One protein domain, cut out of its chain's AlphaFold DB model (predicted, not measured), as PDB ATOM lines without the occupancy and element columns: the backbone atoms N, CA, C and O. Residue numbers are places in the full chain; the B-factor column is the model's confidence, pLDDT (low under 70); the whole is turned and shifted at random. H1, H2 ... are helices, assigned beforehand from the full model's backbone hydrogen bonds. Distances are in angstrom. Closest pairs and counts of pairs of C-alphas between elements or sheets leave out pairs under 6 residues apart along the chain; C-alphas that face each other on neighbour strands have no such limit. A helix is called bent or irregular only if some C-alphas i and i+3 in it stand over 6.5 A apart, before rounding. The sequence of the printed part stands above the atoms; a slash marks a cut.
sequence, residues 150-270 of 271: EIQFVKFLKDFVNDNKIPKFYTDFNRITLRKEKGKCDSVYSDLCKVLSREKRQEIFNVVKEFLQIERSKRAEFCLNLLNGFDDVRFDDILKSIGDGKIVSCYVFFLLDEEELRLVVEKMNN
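This is residues 150 to 270 of the 271 residues of an uncharacterized protein of [Candida] inconspicua (UniProt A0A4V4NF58). An elongated assembly of crossed helices has H7, H1 and H4 packed together in its middle; the loosely attached H2 and H3 lie towards one end, and H5, H6 and H8 towards the other. H4, the longest helix, crosses both H1 and H7, and the short H7 is the hub, in touch with four helices. The printed part has 121 residues with eight named helices, H1 to H8 in order along the chain, and no named strand; the class is all helix. It is compact, with a radius of gyration of the C-alphas of 15.3 A, and spans 49 by 28 by 21 A.

H4, residues 198 to 213, is 22.6 A long and begins with C-alpha 198 at (251.308, 181.909, 167.405). Before it come H1, residues 150 to 161, 16.5 A long from C-alpha 150 at (254.890, 171.322, 163.151); H2, residues 169 to 181, 16.2 A; and H3, residues 187 to 195. After it come H5, residues 216 to 227, 17.8 A; H6, residues 235 to 243; H7, residues 248 to 255; and H8, residues 258 to 268, 15.4 A, ending with C-alpha 268 at (266.413, 163.043, 143.167). H5 and H7 are irregular, with C-alphas 217 and 220 7.1 A apart and C-alphas 249 and 252 7.0 A apart; H2 is irregular, but only just, with C-alphas 171 and 174 6.9 A apart.

H4 touches H7 at a steep tilt of 55 degrees, the closest C-alphas being those of Val 208 and Val 252, 6.2 A apart. With residues 201 to 208 alone H4 touches H1, closest at the C-alphas of Val 154 and Ile 204, 7.2 A. H1 touches H7 at Lys 158 and Leu 255, their closest C-alphas, 6.3 A apart. H3 touches H1 at residues 152 to 156 alone, with the C-alphas of Phe 153 and Leu 192 closest at 6.9 A. H2 is close to H4 but not clearly touching, the closest C-alphas, those of Phe 169 and Gln 202, being 7.0 A apart. H6 touches H7, closest at the C-alphas of Ile 242 and Cys 250, 6.5 A. H5 touches H7 with residues 223 to 226 alone, closest at the C-alphas of Cys 223 and Phe 253, 6.9 A. H8 touches H5 at a tilt of 37 degrees, only just steep, with the C-alphas of Ala 220 and Glu 260 closest at 5.4 A. H2 and H8 are apart. Every O i to N i+4 pair is within hydrogen-bond range in H1, H3, H4, H6 and H8; the counts are 7 of 9 in H2, 6 of 8 in H5 and 0 of 4 in H7, where 4 of 5 O i to N i+3 pairs are within range.

The C-alphas of Lys 182 and Asn 270, the two farthest apart, are 49.6 A from each other. The printed part has no cut and no long link. The mean pLDDT of the printed part is 72.7; among the residues under 70 are 160 to 187 and 243 to 249.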
ATOM      1  N   GLU A 150     254.892 170.615 164.422       82.56
ATOM      2  CA  GLU A 150     254.890 171.322 163.151       82.56
ATOM      3  C   GLU A 150     254.377 170.460 161.995       82.56
ATOM      4  O   GLU A 150     253.510 170.918 161.249       82.56
ATOM      5  N   ILE A 151     254.844 169.216 161.848       80.38
ATOM      6  CA  ILE A 151     254.329 168.301 160.819       80.38
ATOM      7  C   ILE A 151     252.861 167.954 161.086       80.38
ATOM      8  O   ILE A 151     252.055 167.967 160.154       80.38
ATOM      9  N   GLN A 152     252.480 167.696 162.336       79.69
ATOM     10  CA  GLN A 152     251.083 167.461 162.707       79.69
ATOM     11  C   GLN A 152     250.207 168.660 162.324       79.69
ATOM     12  O   GLN A 152     249.119 168.489 161.770       79.69
ATOM     13  N   PHE A 153     250.706 169.882 162.529       82.25
ATOM     14  CA  PHE A 153     250.032 171.103 162.103       82.25
ATOM     15  C   PHE A 153     249.919 171.207 160.576       82.25
ATOM     16  O   PHE A 153     248.867 171.584 160.062       82.25
ATOM     17  N   VAL A 154     250.954 170.825 159.826       83.44
ATOM     18  CA  VAL A 154     250.928 170.781 158.352       83.44
ATOM     19  C   VAL A 154     249.911 169.758 157.840       83.44
ATOM     20  O   VAL A 154     249.118 170.079 156.950       83.44
ATOM     21  N   LYS A 155     249.877 168.551 158.416       79.50
ATOM     22  CA  LYS A 155     248.896 167.509 158.073       79.50
ATOM     23  C   LYS A 155     247.472 167.963 158.394       79.50
ATOM     24  O   LYS A 155     246.596 167.858 157.539       79.50
ATOM     25  N   PHE A 156     247.265 168.597 159.552       78.94
ATOM     26  CA  PHE A 156     245.989 169.224 159.906       78.94
ATOM     27  C   PHE A 156     245.544 170.269 158.866       78.94
ATOM     28  O   PHE A 156     244.372 170.340 158.490       78.94
ATOM     29  N   LEU A 157     246.479 171.077 158.352       78.75
ATOM     30  CA  LEU A 157     246.187 172.036 157.286       78.75
ATOM     31  C   LEU A 157     245.827 171.354 155.960       78.75
ATOM     32  O   LEU A 157     244.940 171.853 155.263       78.75
ATOM     33  N   LYS A 158     246.461 170.226 155.614       75.50
ATOM     34  CA  LYS A 158     246.143 169.451 154.400       75.50
ATOM     35  C   LYS A 158     244.665 169.056 154.372       75.50
ATOM     36  O   LYS A 158     243.978 169.324 153.384       75.50
ATOM     37  N   ASP A 159     244.165 168.512 155.477       70.56
ATOM     38  CA  ASP A 159     242.772 168.074 155.601       70.56
ATOM     39  C   ASP A 159     241.780 169.238 155.502       70.56
ATOM     40  O   ASP A 159     240.692 169.097 154.942       70.56
ATOM     41  N   PHE A 160     242.165 170.419 155.991       65.44
ATOM     42  CA  PHE A 160     241.311 171.603 155.972       65.44
ATOM     43  C   PHE A 160     241.219 172.272 154.590       65.44
ATOM     44  O   PHE A 160     240.187 172.853 154.249       65.44
ATOM     45  N   VAL A 161     242.294 172.245 153.794       63.06
ATOM     46  CA  VAL A 161     242.391 173.051 152.560       63.06
ATOM     47  C   VAL A 161     241.912 172.313 151.301       63.06
ATOM     48  O   VAL A 161     241.684 172.949 150.269       63.06
ATOM     49  N   ASN A 162     241.631 171.010 151.386       58.62
ATOM     50  CA  ASN A 162     241.061 170.226 150.278       58.62
ATOM     51  C   ASN A 162     239.718 170.779 149.725       58.62
ATOM     52  O   ASN A 162     239.340 170.449 148.603       58.62
ATOM     53  N   ASP A 163     239.051 171.698 150.438       54.16
ATOM     54  CA  ASP A 163     237.753 172.296 150.075       54.16
ATOM     55  C   ASP A 163     237.819 173.655 149.319       54.16
ATOM     56  O   ASP A 163     236.855 174.427 149.301       54.16
ATOM     57  N   ASN A 164     238.924 173.966 148.628       51.72
ATOM     58  CA  ASN A 164     239.042 175.068 147.641       51.72
ATOM     59  C   ASN A 164     238.846 176.517 148.145       51.72
ATOM     60  O   ASN A 164     238.750 177.450 147.342       51.72
ATOM     61  N   LYS A 165     238.842 176.766 149.455       60.44
ATOM     62  CA  LYS A 165     238.958 178.130 149.993       60.44
ATOM     63  C   LYS A 165     240.102 178.174 150.979       60.44
ATOM     64  O   LYS A 165     239.955 177.667 152.080       60.44
ATOM     65  N   ILE A 166     241.209 178.811 150.592       62.25
ATOM     66  CA  ILE A 166     242.302 179.090 151.523       62.25
ATOM     67  C   ILE A 166     241.863 180.264 152.407       62.25
ATOM     68  O   ILE A 166     241.780 181.397 151.918       62.25
ATOM     69  N   PRO A 167     241.518 180.031 153.681       62.06
ATOM     70  CA  PRO A 167     241.087 181.102 154.568       62.06
ATOM     71  C   PRO A 167     242.235 182.074 154.864       62.06
ATOM     72  O   PRO A 167     243.417 181.749 154.761       62.06
ATOM     73  N   LYS A 168     241.905 183.287 155.306       65.75
ATOM     74  CA  LYS A 168     242.878 184.132 156.007       65.75
ATOM     75  C   LYS A 168     243.072 183.577 157.424       65.75
ATOM     76  O   LYS A 168     242.080 183.311 158.106       65.75
ATOM     77  N   PHE A 169     244.323 183.424 157.868       59.81
ATOM     78  CA  PHE A 169     244.673 182.714 159.109       59.81
ATOM     79  C   PHE A 169     243.884 183.202 160.343       59.81
ATOM     80  O   PHE A 169     243.199 182.426 161.001       59.81
ATOM     81  N   TYR A 170     243.876 184.509 160.621       54.19
ATOM     82  CA  TYR A 170     243.188 185.039 161.808       54.19
ATOM     83  C   TYR A 170     241.697 185.327 161.619       54.19
ATOM     84  O   TYR A 170     240.923 185.135 162.555       54.19
ATOM     85  N   THR A 171     241.263 185.799 160.447       52.66
ATOM     86  CA  THR A 171     239.859 186.214 160.267       52.66
ATOM     87  C   THR A 171     238.930 185.037 160.009       52.66
ATOM     88  O   THR A 171     237.779 185.057 160.452       52.66
ATOM     89  N   ASP A 172     239.436 184.006 159.330       57.44
ATOM     90  CA  ASP A 172     238.618 182.907 158.836       57.44
ATOM     91  C   ASP A 172     239.100 181.555 159.363       57.44
ATOM     92  O   ASP A 172     238.275 180.832 159.903       57.44
ATOM     93  N   PHE A 173     240.396 181.224 159.320       63.03
ATOM     94  CA  PHE A 173     240.882 179.895 159.727       63.03
ATOM     95  C   PHE A 173     240.712 179.654 161.230       63.03
ATOM     96  O   PHE A 173     239.893 178.825 161.613       63.03
ATOM     97  N   ASN A 174     241.364 180.452 162.085       63.56
ATOM     98  CA  ASN A 174     241.252 180.309 163.543       63.56
ATOM     99  C   ASN A 174     239.794 180.432 164.007       63.56
ATOM    100  O   ASN A 174     239.338 179.692 164.872       63.56
ATOM    101  N   ARG A 175     239.019 181.334 163.387       60.28
ATOM    102  CA  ARG A 175     237.596 181.513 163.703       60.28
ATOM    103  C   ARG A 175     236.750 180.297 163.315       60.28
ATOM    104  O   ARG A 175     235.799 179.983 164.030       60.28
ATOM    105  N   ILE A 176     237.029 179.655 162.180       62.16
ATOM    106  CA  ILE A 176     236.324 178.446 161.733       62.16
ATOM    107  C   ILE A 176     236.705 177.267 162.630       62.16
ATOM    108  O   ILE A 176     235.803 176.559 163.073       62.16
ATOM    109  N   THR A 177     237.987 177.097 162.952       62.47
ATOM    110  CA  THR A 177     238.468 175.995 163.795       62.47
ATOM    111  C   THR A 177     237.916 176.093 165.218       62.47
ATOM    112  O   THR A 177     237.225 175.177 165.651       62.47
ATOM    113  N   LEU A 178     238.011 177.259 165.872       61.81
ATOM    114  CA  LEU A 178     237.428 177.494 167.209       61.81
ATOM    115  C   LEU A 178     235.896 177.315 167.254       61.81
ATOM    116  O   LEU A 178     235.316 176.989 168.291       61.81
ATOM    117  N   ARG A 179     235.190 177.565 166.139       55.88
ATOM    118  CA  ARG A 179     233.737 177.327 166.044       55.88
ATOM    119  C   ARG A 179     233.399 175.855 165.816       55.88
ATOM    120  O   ARG A 179     232.372 175.414 166.325       55.88
ATOM    121  N   LYS A 180     234.221 175.117 165.060       55.38
ATOM    122  CA  LYS A 180     234.073 173.668 164.861       55.38
ATOM    123  C   LYS A 180     234.365 172.901 166.157       55.38
ATOM    124  O   LYS A 180     233.569 172.032 166.505       55.38
ATOM    125  N   GLU A 181     235.373 173.318 166.926       52.38
ATOM    126  CA  GLU A 181     235.711 172.764 168.252       52.38
ATOM    127  C   GLU A 181     234.549 172.832 169.256       52.38
ATOM    128  O   GLU A 181     234.340 171.909 170.038       52.38
ATOM    129  N   LYS A 182     233.717 173.883 169.199       45.88
ATOM    130  CA  LYS A 182     232.512 173.992 170.044       45.88
ATOM    131  C   LYS A 182     231.429 172.943 169.744       45.88
ATOM    132  O   LYS A 182     230.496 172.824 170.534       45.88
ATOM    133  N   GLY A 183     231.503 172.232 168.614       44.81
ATOM    134  CA  GLY A 183     230.486 171.266 168.173       44.81
ATOM    135  C   GLY A 183     230.996 169.839 167.937       44.81
ATOM    136  O   GLY A 183     230.206 168.901 168.023       44.81
ATOM    137  N   LYS A 184     232.290 169.659 167.660       46.56
ATOM    138  CA  LYS A 184     232.992 168.371 167.602       46.56
ATOM    139  C   LYS A 184     234.426 168.595 168.073       46.56
ATOM    140  O   LYS A 184     235.075 169.534 167.630       46.56
ATOM    141  N   CYS A 185     234.878 167.744 168.983       43.00
ATOM    142  CA  CYS A 185     236.201 167.801 169.588       43.00
ATOM    143  C   CYS A 185     237.273 167.438 168.543       43.00
ATOM    144  O   CYS A 185     237.625 166.270 168.422       43.00
ATOM    145  N   ASP A 186     237.765 168.406 167.769       56.84
ATOM    146  CA  ASP A 186     239.083 168.285 167.132       56.84
ATOM    147  C   ASP A 186     240.122 168.721 168.170       56.84
ATOM    148  O   ASP A 186     240.599 169.855 168.161       56.84
ATOM    149  N   SER A 187     240.427 167.831 169.123       63.56
ATOM    150  CA  SER A 187     241.401 168.086 170.199       63.56
ATOM    151  C   SER A 187     242.790 168.432 169.654       63.56
ATOM    152  O   SER A 187     243.497 169.242 170.242       63.56
ATOM    153  N   VAL A 188     243.121 167.910 168.470       71.50
ATOM    154  CA  VAL A 188     244.422 168.064 167.809       71.50
ATOM    155  C   VAL A 188     244.808 169.531 167.611       71.50
ATOM    156  O   VAL A 188     245.913 169.922 167.968       71.50
ATOM    157  N   TYR A 189     243.921 170.388 167.090       73.19
ATOM    158  CA  TYR A 189     244.282 171.797 166.880       73.19
ATOM    159  C   TYR A 189     244.470 172.540 168.204       73.19
ATOM    160  O   TYR A 189     245.409 173.328 168.332       73.19
ATOM    161  N   SER A 190     243.613 172.278 169.194       69.31
ATOM    162  CA  SER A 190     243.722 172.866 170.531       69.31
ATOM    163  C   SER A 190     245.042 172.492 171.206       69.31
ATOM    164  O   SER A 190     245.712 173.362 171.761       69.31
ATOM    165  N   ASP A 191     245.453 171.229 171.099       73.38
ATOM    166  CA  ASP A 191     246.706 170.736 171.667       73.38
ATOM    167  C   ASP A 191     247.920 171.323 170.932       73.38
ATOM    168  O   ASP A 191     248.824 171.866 171.567       73.38
ATOM    169  N   LEU A 192     247.879 171.400 169.597       75.81
ATOM    170  CA  LEU A 192     248.910 172.085 168.809       75.81
ATOM    171  C   LEU A 192     249.008 173.586 169.124       75.81
ATOM    172  O   LEU A 192     250.087 174.164 169.036       75.81
ATOM    173  N   CYS A 193     247.911 174.241 169.518       72.12
ATOM    174  CA  CYS A 193     247.935 175.642 169.943       72.12
ATOM    175  C   CYS A 193     248.665 175.868 171.273       72.12
ATOM    176  O   CYS A 193     249.088 177.002 171.510       72.12
ATOM    177  N   LYS A 194     248.762 174.840 172.128       72.38
ATOM    178  CA  LYS A 194     249.495 174.892 173.403       72.38
ATOM    179  C   LYS A 194     250.999 174.743 173.185       72.38
ATOM    180  O   LYS A 194     251.766 175.399 173.876       72.38
ATOM    181  N   VAL A 195     251.393 173.915 172.215       76.75
ATOM    182  CA  VAL A 195     252.800 173.586 171.938       76.75
ATOM    183  C   VAL A 195     253.432 174.561 170.942       76.75
ATOM    184  O   VAL A 195     254.543 175.040 171.151       76.75
ATOM    185  N   LEU A 196     252.724 174.915 169.864       74.94
ATOM    186  CA  LEU A 196     253.252 175.810 168.836       74.94
ATOM    187  C   LEU A 196     252.886 177.270 169.098       74.94
ATOM    188  O   LEU A 196     251.707 177.654 169.186       74.94
ATOM    189  N   SER A 197     253.915 178.121 169.087       77.62
ATOM    190  CA  SER A 197     253.731 179.564 169.186       77.62
ATOM    191  C   SER A 197     252.823 180.087 168.070       77.62
ATOM    192  O   SER A 197     252.679 179.520 166.980       77.62
ATOM    193  N   ARG A 198     252.173 181.213 168.357       74.38
ATOM    194  CA  ARG A 198     251.308 181.909 167.405       74.38
ATOM    195  C   ARG A 198     252.050 182.241 166.103       74.38
ATOM    196  O   ARG A 198     251.498 182.072 165.016       74.38
ATOM    197  N   GLU A 199     253.277 182.729 166.236       77.56
ATOM    198  CA  GLU A 199     254.145 183.113 165.123       77.56
ATOM    199  C   GLU A 199     254.520 181.895 164.287       77.56
ATOM    200  O   GLU A 199     254.353 181.925 163.070       77.56
ATOM    201  N   LYS A 200     254.881 180.784 164.940       81.44
ATOM    202  CA  LYS A 200     255.252 179.545 164.255       81.44
ATOM    203  C   LYS A 200     254.102 178.969 163.436       81.44
ATOM    204  O   LYS A 200     254.270 178.605 162.276       81.44
ATOM    205  N   ARG A 201     252.893 178.962 164.001       82.62
ATOM    206  CA  ARG A 201     251.692 178.516 163.278       82.62
ATOM    207  C   ARG A 201     251.363 179.417 162.089       82.62
ATOM    208  O   ARG A 201     250.952 178.920 161.045       82.62
ATOM    209  N   GLN A 202     251.546 180.731 162.224       81.00
ATOM    210  CA  GLN A 202     251.343 181.679 161.125       81.00
ATOM    211  C   GLN A 202     252.395 181.505 160.017       81.00
ATOM    212  O   GLN A 202     252.041 181.587 158.840       81.00
ATOM    213  N   GLU A 203     253.652 181.256 160.389       83.75
ATOM    214  CA  GLU A 203     254.762 180.965 159.477       83.75
ATOM    215  C   GLU A 203     254.453 179.720 158.638       83.75
ATOM    216  O   GLU A 203     254.374 179.804 157.410       83.75
ATOM    217  N   ILE A 204     254.148 178.599 159.300       84.62
ATOM    218  CA  ILE A 204     253.785 177.340 158.638       84.62
ATOM    219  C   ILE A 204     252.556 177.542 157.749       84.62
ATOM    220  O   ILE A 204     252.560 177.156 156.583       84.62
ATOM    221  N   PHE A 205     251.513 178.204 158.257       83.44
ATOM    222  CA  PHE A 205     250.306 178.454 157.477       83.44
ATOM    223  C   PHE A 205     250.577 179.237 156.191       83.44
ATOM    224  O   PHE A 205     249.975 178.932 155.164       83.44
ATOM    225  N   ASN A 206     251.454 180.244 156.230       81.06
ATOM    226  CA  ASN A 206     251.792 181.031 155.047       81.06
ATOM    227  C   ASN A 206     252.495 180.175 153.993       81.06
ATOM    228  O   ASN A 206     252.073 180.198 152.839       81.06
ATOM    229  N   VAL A 207     253.470 179.360 154.403       83.88
ATOM    230  CA  VAL A 207     254.171 178.420 153.512       83.88
ATOM    231  C   VAL A 207     253.185 177.442 152.868       83.88
ATOM    232  O   VAL A 207     253.147 177.297 151.646       83.88
ATOM    233  N   VAL A 208     252.312 176.828 153.672       83.31
ATOM    234  CA  VAL A 208     251.274 175.909 153.183       83.31
ATOM    235  C   VAL A 208     250.307 176.619 152.227       83.31
ATOM    236  O   VAL A 208     249.965 176.096 151.167       83.31
ATOM    237  N   LYS A 209     249.879 177.838 152.561       80.00
ATOM    238  CA  LYS A 209     248.985 178.650 151.729       80.00
ATOM    239  C   LYS A 209     249.609 179.026 150.387       80.00
ATOM    240  O   LYS A 209     248.889 179.060 149.390       80.00
ATOM    241  N   GLU A 210     250.888 179.379 150.357       82.25
ATOM    242  CA  GLU A 210     251.601 179.690 149.118       82.25
ATOM    243  C   GLU A 210     251.725 178.444 148.249       82.25
ATOM    244  O   GLU A 210     251.352 178.473 147.078       82.25
ATOM    245  N   PHE A 211     252.112 177.316 148.845       84.56
ATOM    246  CA  PHE A 211     252.210 176.042 148.143       84.56
ATOM    247  C   PHE A 211     250.877 175.582 147.542       84.56
ATOM    248  O   PHE A 211     250.817 175.119 146.404       84.56
ATOM    249  N   LEU A 212     249.772 175.752 148.268       78.69
ATOM    250  CA  LEU A 212     248.456 175.327 147.792       78.69
ATOM    251  C   LEU A 212     247.900 176.204 146.661       78.69
ATOM    252  O   LEU A 212     247.036 175.734 145.919       78.69
ATOM    253  N   GLN A 213     248.420 177.423 146.477       79.88
ATOM    254  CA  GLN A 213     248.133 178.256 145.301       79.88
ATOM    255  C   GLN A 213     248.860 177.774 144.038       79.88
ATOM    256  O   GLN A 213     248.458 178.138 142.932       79.88
ATOM    257  N   ILE A 214     249.903 176.952 144.178       82.94
ATOM    258  CA  ILE A 214     250.616 176.366 143.044       82.94
ATOM    259  C   ILE A 214     249.728 175.299 142.396       82.94
ATOM    260  O   ILE A 214     249.166 174.425 143.070       82.94
ATOM    261  N   GLU A 215     249.619 175.360 141.066       82.94
ATOM    262  CA  GLU A 215     248.960 174.331 140.259       82.94
ATOM    263  C   GLU A 215     249.569 172.956 140.555       82.94
ATOM    264  O   GLU A 215     250.790 172.811 140.540       82.94
ATOM    265  N   ARG A 216     248.733 171.930 140.774       81.88
ATOM    266  CA  ARG A 216     249.187 170.565 141.117       81.88
ATOM    267  C   ARG A 216     250.306 170.048 140.206       81.88
ATOM    268  O   ARG A 216     251.325 169.570 140.684       81.88
ATOM    269  N   SER A 217     250.184 170.258 138.896       81.44
ATOM    270  CA  SER A 217     251.191 169.844 137.906       81.44
ATOM    271  C   SER A 217     252.582 170.470 138.094       81.44
ATOM    272  O   SER A 217     253.552 169.930 137.574       81.44
ATOM    273  N   LYS A 218     252.692 171.589 138.821       85.19
ATOM    274  CA  LYS A 218     253.944 172.323 139.078       85.19
ATOM    275  C   LYS A 218     254.481 172.134 140.497       85.19
ATOM    276  O   LYS A 218     255.590 172.577 140.784       85.19
ATOM    277  N   ARG A 219     253.733 171.481 141.392       85.31
ATOM    278  CA  ARG A 219     254.132 171.308 142.800       85.31
ATOM    279  C   ARG A 219     255.389 170.462 142.948       85.31
ATOM    280  O   ARG A 219     256.296 170.861 143.667       85.31
ATOM    281  N   ALA A 220     255.479 169.355 142.213       83.69
ATOM    282  CA  ALA A 220     256.670 168.506 142.219       83.69
ATOM    283  C   ALA A 220     257.923 169.266 141.739       83.69
ATOM    284  O   ALA A 220     258.989 169.130 142.325       83.69
ATOM    285  N   GLU A 221     257.796 170.112 140.711       84.69
ATOM    286  CA  GLU A 221     258.900 170.949 140.218       84.69
ATOM    287  C   GLU A 221     259.305 172.030 141.229       84.69
ATOM    288  O   GLU A 221     260.491 172.235 141.467       84.69
ATOM    289  N   PHE A 222     258.334 172.681 141.874       85.81
ATOM    290  CA  PHE A 222     258.600 173.622 142.963       85.81
ATOM    291  C   PHE A 222     259.362 172.960 144.119       85.81
ATOM    292  O   PHE A 222     260.364 173.492 144.589       85.81
ATOM    293  N   CYS A 223     258.918 171.773 144.532       84.06
ATOM    294  CA  CYS A 223     259.576 170.966 145.551       84.06
ATOM    295  C   CYS A 223     261.012 170.595 145.159       84.06
ATOM    296  O   CYS A 223     261.913 170.740 145.973       84.06
ATOM    297  N   LEU A 224     261.256 170.204 143.908       82.12
ATOM    298  CA  LEU A 224     262.617 169.951 143.421       82.12
ATOM    299  C   LEU A 224     263.488 171.209 143.453       82.12
ATOM    300  O   LEU A 224     264.644 171.137 143.848       82.12
ATOM    301  N   ASN A 225     262.929 172.378 143.133       83.56
ATOM    302  CA  ASN A 225     263.670 173.634 143.225       83.56
ATOM    303  C   ASN A 225     264.059 174.003 144.664       83.56
ATOM    304  O   ASN A 225     265.119 174.592 144.861       83.56
ATOM    305  N   LEU A 226     263.246 173.639 145.662       81.44
ATOM    306  CA  LEU A 226     263.623 173.765 147.076       81.44
ATOM    307  C   LEU A 226     264.775 172.820 147.454       81.44
ATOM    308  O   LEU A 226     265.550 173.143 148.352       81.44
ATOM    309  N   LEU A 227     264.901 171.683 146.761       77.75
ATOM    310  CA  LEU A 227     265.959 170.694 146.987       77.75
ATOM    311  C   LEU A 227     267.277 171.021 146.277       77.75
ATOM    312  O   LEU A 227     268.293 170.453 146.653       77.75
ATOM    313  N   ASN A 228     267.304 171.970 145.333       74.44
ATOM    314  CA  ASN A 228     268.517 172.361 144.589       74.44
ATOM    315  C   ASN A 228     269.667 172.910 145.471       74.44
ATOM    316  O   ASN A 228     270.725 173.240 144.949       74.44
ATOM    317  N   GLY A 229     269.463 173.080 146.783       69.50
ATOM    318  CA  GLY A 229     270.512 173.432 147.749       69.50
ATOM    319  C   GLY A 229     271.056 172.248 148.561       69.50
ATOM    320  O   GLY A 229     271.906 172.461 149.421       69.50
ATOM    321  N   PHE A 230     270.556 171.032 148.325       69.81
ATOM    322  CA  PHE A 230     270.886 169.809 149.067       69.81
ATOM    323  C   PHE A 230     271.590 168.777 148.177       69.81
ATOM    324  O   PHE A 230     271.279 167.585 148.230       69.81
ATOM    325  N   ASP A 231     272.528 169.243 147.351       64.00
ATOM    326  CA  ASP A 231     273.347 168.373 146.508       64.00
ATOM    327  C   ASP A 231     274.016 167.275 147.370       64.00
ATOM    328  O   ASP A 231     274.520 167.548 148.461       64.00
ATOM    329  N   ASP A 232     273.982 166.025 146.897       67.00
ATOM    330  CA  ASP A 232     274.533 164.818 147.545       67.00
ATOM    331  C   ASP A 232     273.867 164.334 148.860       67.00
ATOM    332  O   ASP A 232     274.382 163.416 149.508       67.00
ATOM    333  N   VAL A 233     272.698 164.860 149.253       72.69
ATOM    334  CA  VAL A 233     271.952 164.379 150.439       72.69
ATOM    335  C   VAL A 233     270.783 163.474 150.035       72.69
ATOM    336  O   VAL A 233     269.998 163.794 149.143       72.69
ATOM    337  N   ARG A 234     270.618 162.330 150.717       76.12
ATOM    338  CA  ARG A 234     269.469 161.441 150.478       76.12
ATOM    339  C   ARG A 234     268.173 162.119 150.903       76.12
ATOM    340  O   ARG A 234     268.100 162.734 151.962       76.12
ATOM    341  N   PHE A 235     267.117 161.926 150.116       74.12
ATOM    342  CA  PHE A 235     265.804 162.514 150.389       74.12
ATOM    343  C   PHE A 235     265.258 162.156 151.784       74.12
ATOM    344  O   PHE A 235     264.672 163.012 152.442       74.12
ATOM    345  N   ASP A 236     265.524 160.944 152.279       71.25
ATOM    346  CA  ASP A 236     265.115 160.514 153.625       71.25
ATOM    347  C   ASP A 236     265.795 161.331 154.742       71.25
ATOM    348  O   ASP A 236     265.155 161.695 155.728       71.25
ATOM    349  N   ASP A 237     267.071 161.689 154.569       73.38
ATOM    350  CA  ASP A 237     267.819 162.509 155.534       73.38
ATOM    351  C   ASP A 237     267.326 163.967 155.525       73.38
ATOM    352  O   ASP A 237     267.289 164.641 156.564       73.38
ATOM    353  N   ILE A 238     266.879 164.446 154.360       72.44
ATOM    354  CA  ILE A 238     266.228 165.750 154.212       72.44
ATOM    355  C   ILE A 238     264.871 165.731 154.922       72.44
ATOM    356  O   ILE A 238     264.610 166.613 155.737       72.44
ATOM    357  N   LEU A 239     264.034 164.712 154.695       72.56
ATOM    358  CA  LEU A 239     262.747 164.556 155.387       72.56
ATOM    359  C   LEU A 239     262.910 164.517 156.906       72.56
ATOM    360  O   LEU A 239     262.159 165.188 157.614       72.56
ATOM    361  N   LYS A 240     263.929 163.810 157.402       72.00
ATOM    362  CA  LYS A 240     264.257 163.784 158.830       72.00
ATOM    363  C   LYS A 240     264.657 165.166 159.354       72.00
ATOM    364  O   LYS A 240     264.147 165.608 160.376       72.00
ATOM    365  N   SER A 241     265.494 165.893 158.615       69.94
ATOM    366  CA  SER A 241     265.912 167.258 158.977       69.94
ATOM    367  C   SER A 241     264.748 168.256 158.995       69.94
ATOM    368  O   SER A 241     264.742 169.199 159.789       69.94
ATOM    369  N   ILE A 242     263.755 168.056 158.126       70.06
ATOM    370  CA  ILE A 242     262.512 168.835 158.131       70.06
ATOM    371  C   ILE A 242     261.651 168.440 159.336       70.06
ATOM    372  O   ILE A 242     261.069 169.320 159.967       70.06
ATOM    373  N   GLY A 243     261.603 167.151 159.689       63.94
ATOM    374  CA  GLY A 243     260.898 166.659 160.874       63.94
ATOM    375  C   GLY A 243     261.442 167.193 162.193       63.94
ATOM    376  O   GLY A 243     260.647 167.559 163.054       63.94
ATOM    377  N   ASP A 244     262.755 167.397 162.284       66.75
ATOM    378  CA  ASP A 244     263.413 168.097 163.398       66.75
ATOM    379  C   ASP A 244     263.082 169.607 163.470       66.75
ATOM    380  O   ASP A 244     263.608 170.330 164.315       66.75
ATOM    381  N   GLY A 245     262.282 170.129 162.539       61.84
ATOM    382  CA  GLY A 245     261.817 171.512 162.515       61.84
ATOM    383  C   GLY A 245     262.831 172.559 162.053       61.84
ATOM    384  O   GLY A 245     262.574 173.764 162.143       61.84
ATOM    385  N   LYS A 246     263.969 172.121 161.501       65.12
ATOM    386  CA  LYS A 246     265.080 172.995 161.091       65.12
ATOM    387  C   LYS A 246     264.800 173.777 159.804       65.12
ATOM    388  O   LYS A 246     265.421 174.813 159.582       65.12
ATOM    389  N   ILE A 247     263.891 173.298 158.947       68.69
ATOM    390  CA  ILE A 247     263.704 173.833 157.585       68.69
ATOM    391  C   ILE A 247     262.217 174.020 157.260       68.69
ATOM    392  O   ILE A 247     261.590 173.219 156.569       68.69
ATOM    393  N   VAL A 248     261.646 175.125 157.746       64.56
ATOM    394  CA  VAL A 248     260.205 175.427 157.637       64.56
ATOM    395  C   VAL A 248     259.715 175.517 156.191       64.56
ATOM    396  O   VAL A 248     258.621 175.051 155.871       64.56
ATOM    397  N   SER A 249     260.530 176.080 155.295       69.25
ATOM    398  CA  SER A 249     260.216 176.212 153.863       69.25
ATOM    399  C   SER A 249     259.948 174.867 153.181       69.25
ATOM    400  O   SER A 249     259.270 174.815 152.157       69.25
ATOM    401  N   CYS A 250     260.437 173.777 153.768       77.94
ATOM    402  CA  CYS A 250     260.330 172.430 153.237       77.94
ATOM    403  C   CYS A 250     259.159 171.632 153.838       77.94
ATOM    404  O   CYS A 250     258.896 170.514 153.413       77.94
ATOM    405  N   TYR A 251     258.351 172.195 154.742       80.06
ATOM    406  CA  TYR A 251     257.146 171.497 155.219       80.06
ATOM    407  C   TYR A 251     256.148 171.140 154.109       80.06
ATOM    408  O   TYR A 251     255.330 170.235 154.265       80.06
ATOM    409  N   VAL A 252     256.250 171.800 152.956       80.56
ATOM    410  CA  VAL A 252     255.461 171.503 151.758       80.56
ATOM    411  C   VAL A 252     255.615 170.060 151.260       80.56
ATOM    412  O   VAL A 252     254.688 169.551 150.636       80.56
ATOM    413  N   PHE A 253     256.718 169.360 151.571       80.88
ATOM    414  CA  PHE A 253     256.893 167.952 151.182       80.88
ATOM    415  C   PHE A 253     255.845 167.032 151.820       80.88
ATOM    416  O   PHE A 253     255.408 166.079 151.180       80.88
ATOM    417  N   PHE A 254     255.358 167.356 153.022       80.44
ATOM    418  CA  PHE A 254     254.298 166.599 153.703       80.44
ATOM    419  C   PHE A 254     252.897 166.866 153.132       80.44
ATOM    420  O   PHE A 254     251.926 166.210 153.513       80.44
ATOM    421  N   LEU A 255     252.777 167.826 152.213       80.00
ATOM    422  CA  LEU A 255     251.529 168.128 151.517       80.00
ATOM    423  C   LEU A 255     251.406 167.413 150.176       80.00
ATOM    424  O   LEU A 255     250.287 167.332 149.666       80.00
ATOM    425  N   LEU A 256     252.511 166.903 149.626       79.94
ATOM    426  CA  LEU A 256     252.517 166.202 148.347       79.94
ATOM    427  C   LEU A 256     251.589 164.986 148.392       79.94
ATOM    428  O   LEU A 256     251.479 164.291 149.408       79.94
ATOM    429  N   ASP A 257     250.891 164.748 147.291       80.38
ATOM    430  CA  ASP A 257     250.163 163.497 147.091       80.38
ATOM    431  C   ASP A 257     251.137 162.391 146.635       80.38
ATOM    432  O   ASP A 257     252.247 162.682 146.189       80.38
ATOM    433  N   GLU A 258     250.748 161.115 146.746       81.50
ATOM    434  CA  GLU A 258     251.649 159.974 146.476       81.50
ATOM    435  C   GLU A 258     252.316 160.043 145.092       81.50
ATOM    436  O   GLU A 258     253.506 159.755 144.958       81.50
ATOM    437  N   GLU A 259     251.577 160.469 144.063       82.75
ATOM    438  CA  GLU A 259     252.119 160.645 142.711       82.75
ATOM    439  C   GLU A 259     253.148 161.783 142.637       82.75
ATOM    440  O   GLU A 259     254.189 161.637 141.994       82.75
ATOM    441  N   GLU A 260     252.892 162.909 143.308       82.19
ATOM    442  CA  GLU A 260     253.792 164.066 143.321       82.19
ATOM    443  C   GLU A 260     255.077 163.743 144.097       82.19
ATOM    444  O   GLU A 260     256.175 164.059 143.637       82.19
ATOM    445  N   LEU A 261     254.948 163.051 145.233       82.38
ATOM    446  CA  LEU A 261     256.072 162.585 146.041       82.38
ATOM    447  C   LEU A 261     256.946 161.604 145.256       82.38
ATOM    448  O   LEU A 261     258.168 161.745 145.224       82.38
ATOM    449  N   ARG A 262     256.322 160.647 144.561       82.50
ATOM    450  CA  ARG A 262     257.038 159.686 143.718       82.50
ATOM    451  C   ARG A 262     257.861 160.386 142.635       82.50
ATOM    452  O   ARG A 262     259.007 160.006 142.418       82.50
ATOM    453  N   LEU A 263     257.316 161.423 141.994       82.50
ATOM    454  CA  LEU A 263     258.037 162.207 140.982       82.50
ATOM    455  C   LEU A 263     259.257 162.942 141.555       82.50
ATOM    456  O   LEU A 263     260.277 163.043 140.872       82.50
ATOM    457  N   VAL A 264     259.165 163.456 142.785       82.19
ATOM    458  CA  VAL A 264     260.290 164.115 143.469       82.19
ATOM    459  C   VAL A 264     261.389 163.099 143.794       82.19
ATOM    460  O   VAL A 264     262.549 163.328 143.456       82.19
ATOM    461  N   VAL A 265     261.021 161.949 144.368       80.88
ATOM    462  CA  VAL A 265     261.961 160.876 144.737       80.88
ATOM    463  C   VAL A 265     262.647 160.273 143.508       80.88
ATOM    464  O   VAL A 265     263.864 160.090 143.506       80.88
ATOM    465  N   GLU A 266     261.895 159.982 142.440       82.12
ATOM    466  CA  GLU A 266     262.457 159.444 141.195       82.12
ATOM    467  C   GLU A 266     263.454 160.417 140.554       82.12
ATOM    468  O   GLU A 266     264.454 159.974 139.995       82.12
ATOM    469  N   LYS A 267     263.218 161.731 140.626       77.81
ATOM    470  CA  LYS A 267     264.147 162.718 140.064       77.81
ATOM    471  C   LYS A 267     265.399 162.900 140.917       77.81
ATOM    472  O   LYS A 267     266.474 162.895 140.339       77.81
ATOM    473  N   MET A 268     265.270 162.970 142.242       75.62
ATOM    474  CA  MET A 268     266.413 163.043 143.167       75.62
ATOM    475  C   MET A 268     267.374 161.858 143.000       75.62
ATOM    476  O   MET A 268     268.580 162.054 142.949       75.62
ATOM    477  N   ASN A 269     266.848 160.636 142.859       69.12
ATOM    478  CA  ASN A 269     267.662 159.417 142.750       69.12
ATOM    479  C   ASN A 269     268.291 159.182 141.359       69.12
ATOM    480  O   ASN A 269     269.061 158.235 141.203       69.12
ATOM    481  N   ASN A 270     267.922 159.973 140.344       61.34
ATOM    482  CA  ASN A 270     268.441 159.866 138.973       61.34
ATOM    483  C   ASN A 270     269.413 161.004 138.596       61.34
ATOM    484  O   ASN A 270     269.896 161.026 137.459       61.34
TER     485      ASN A 270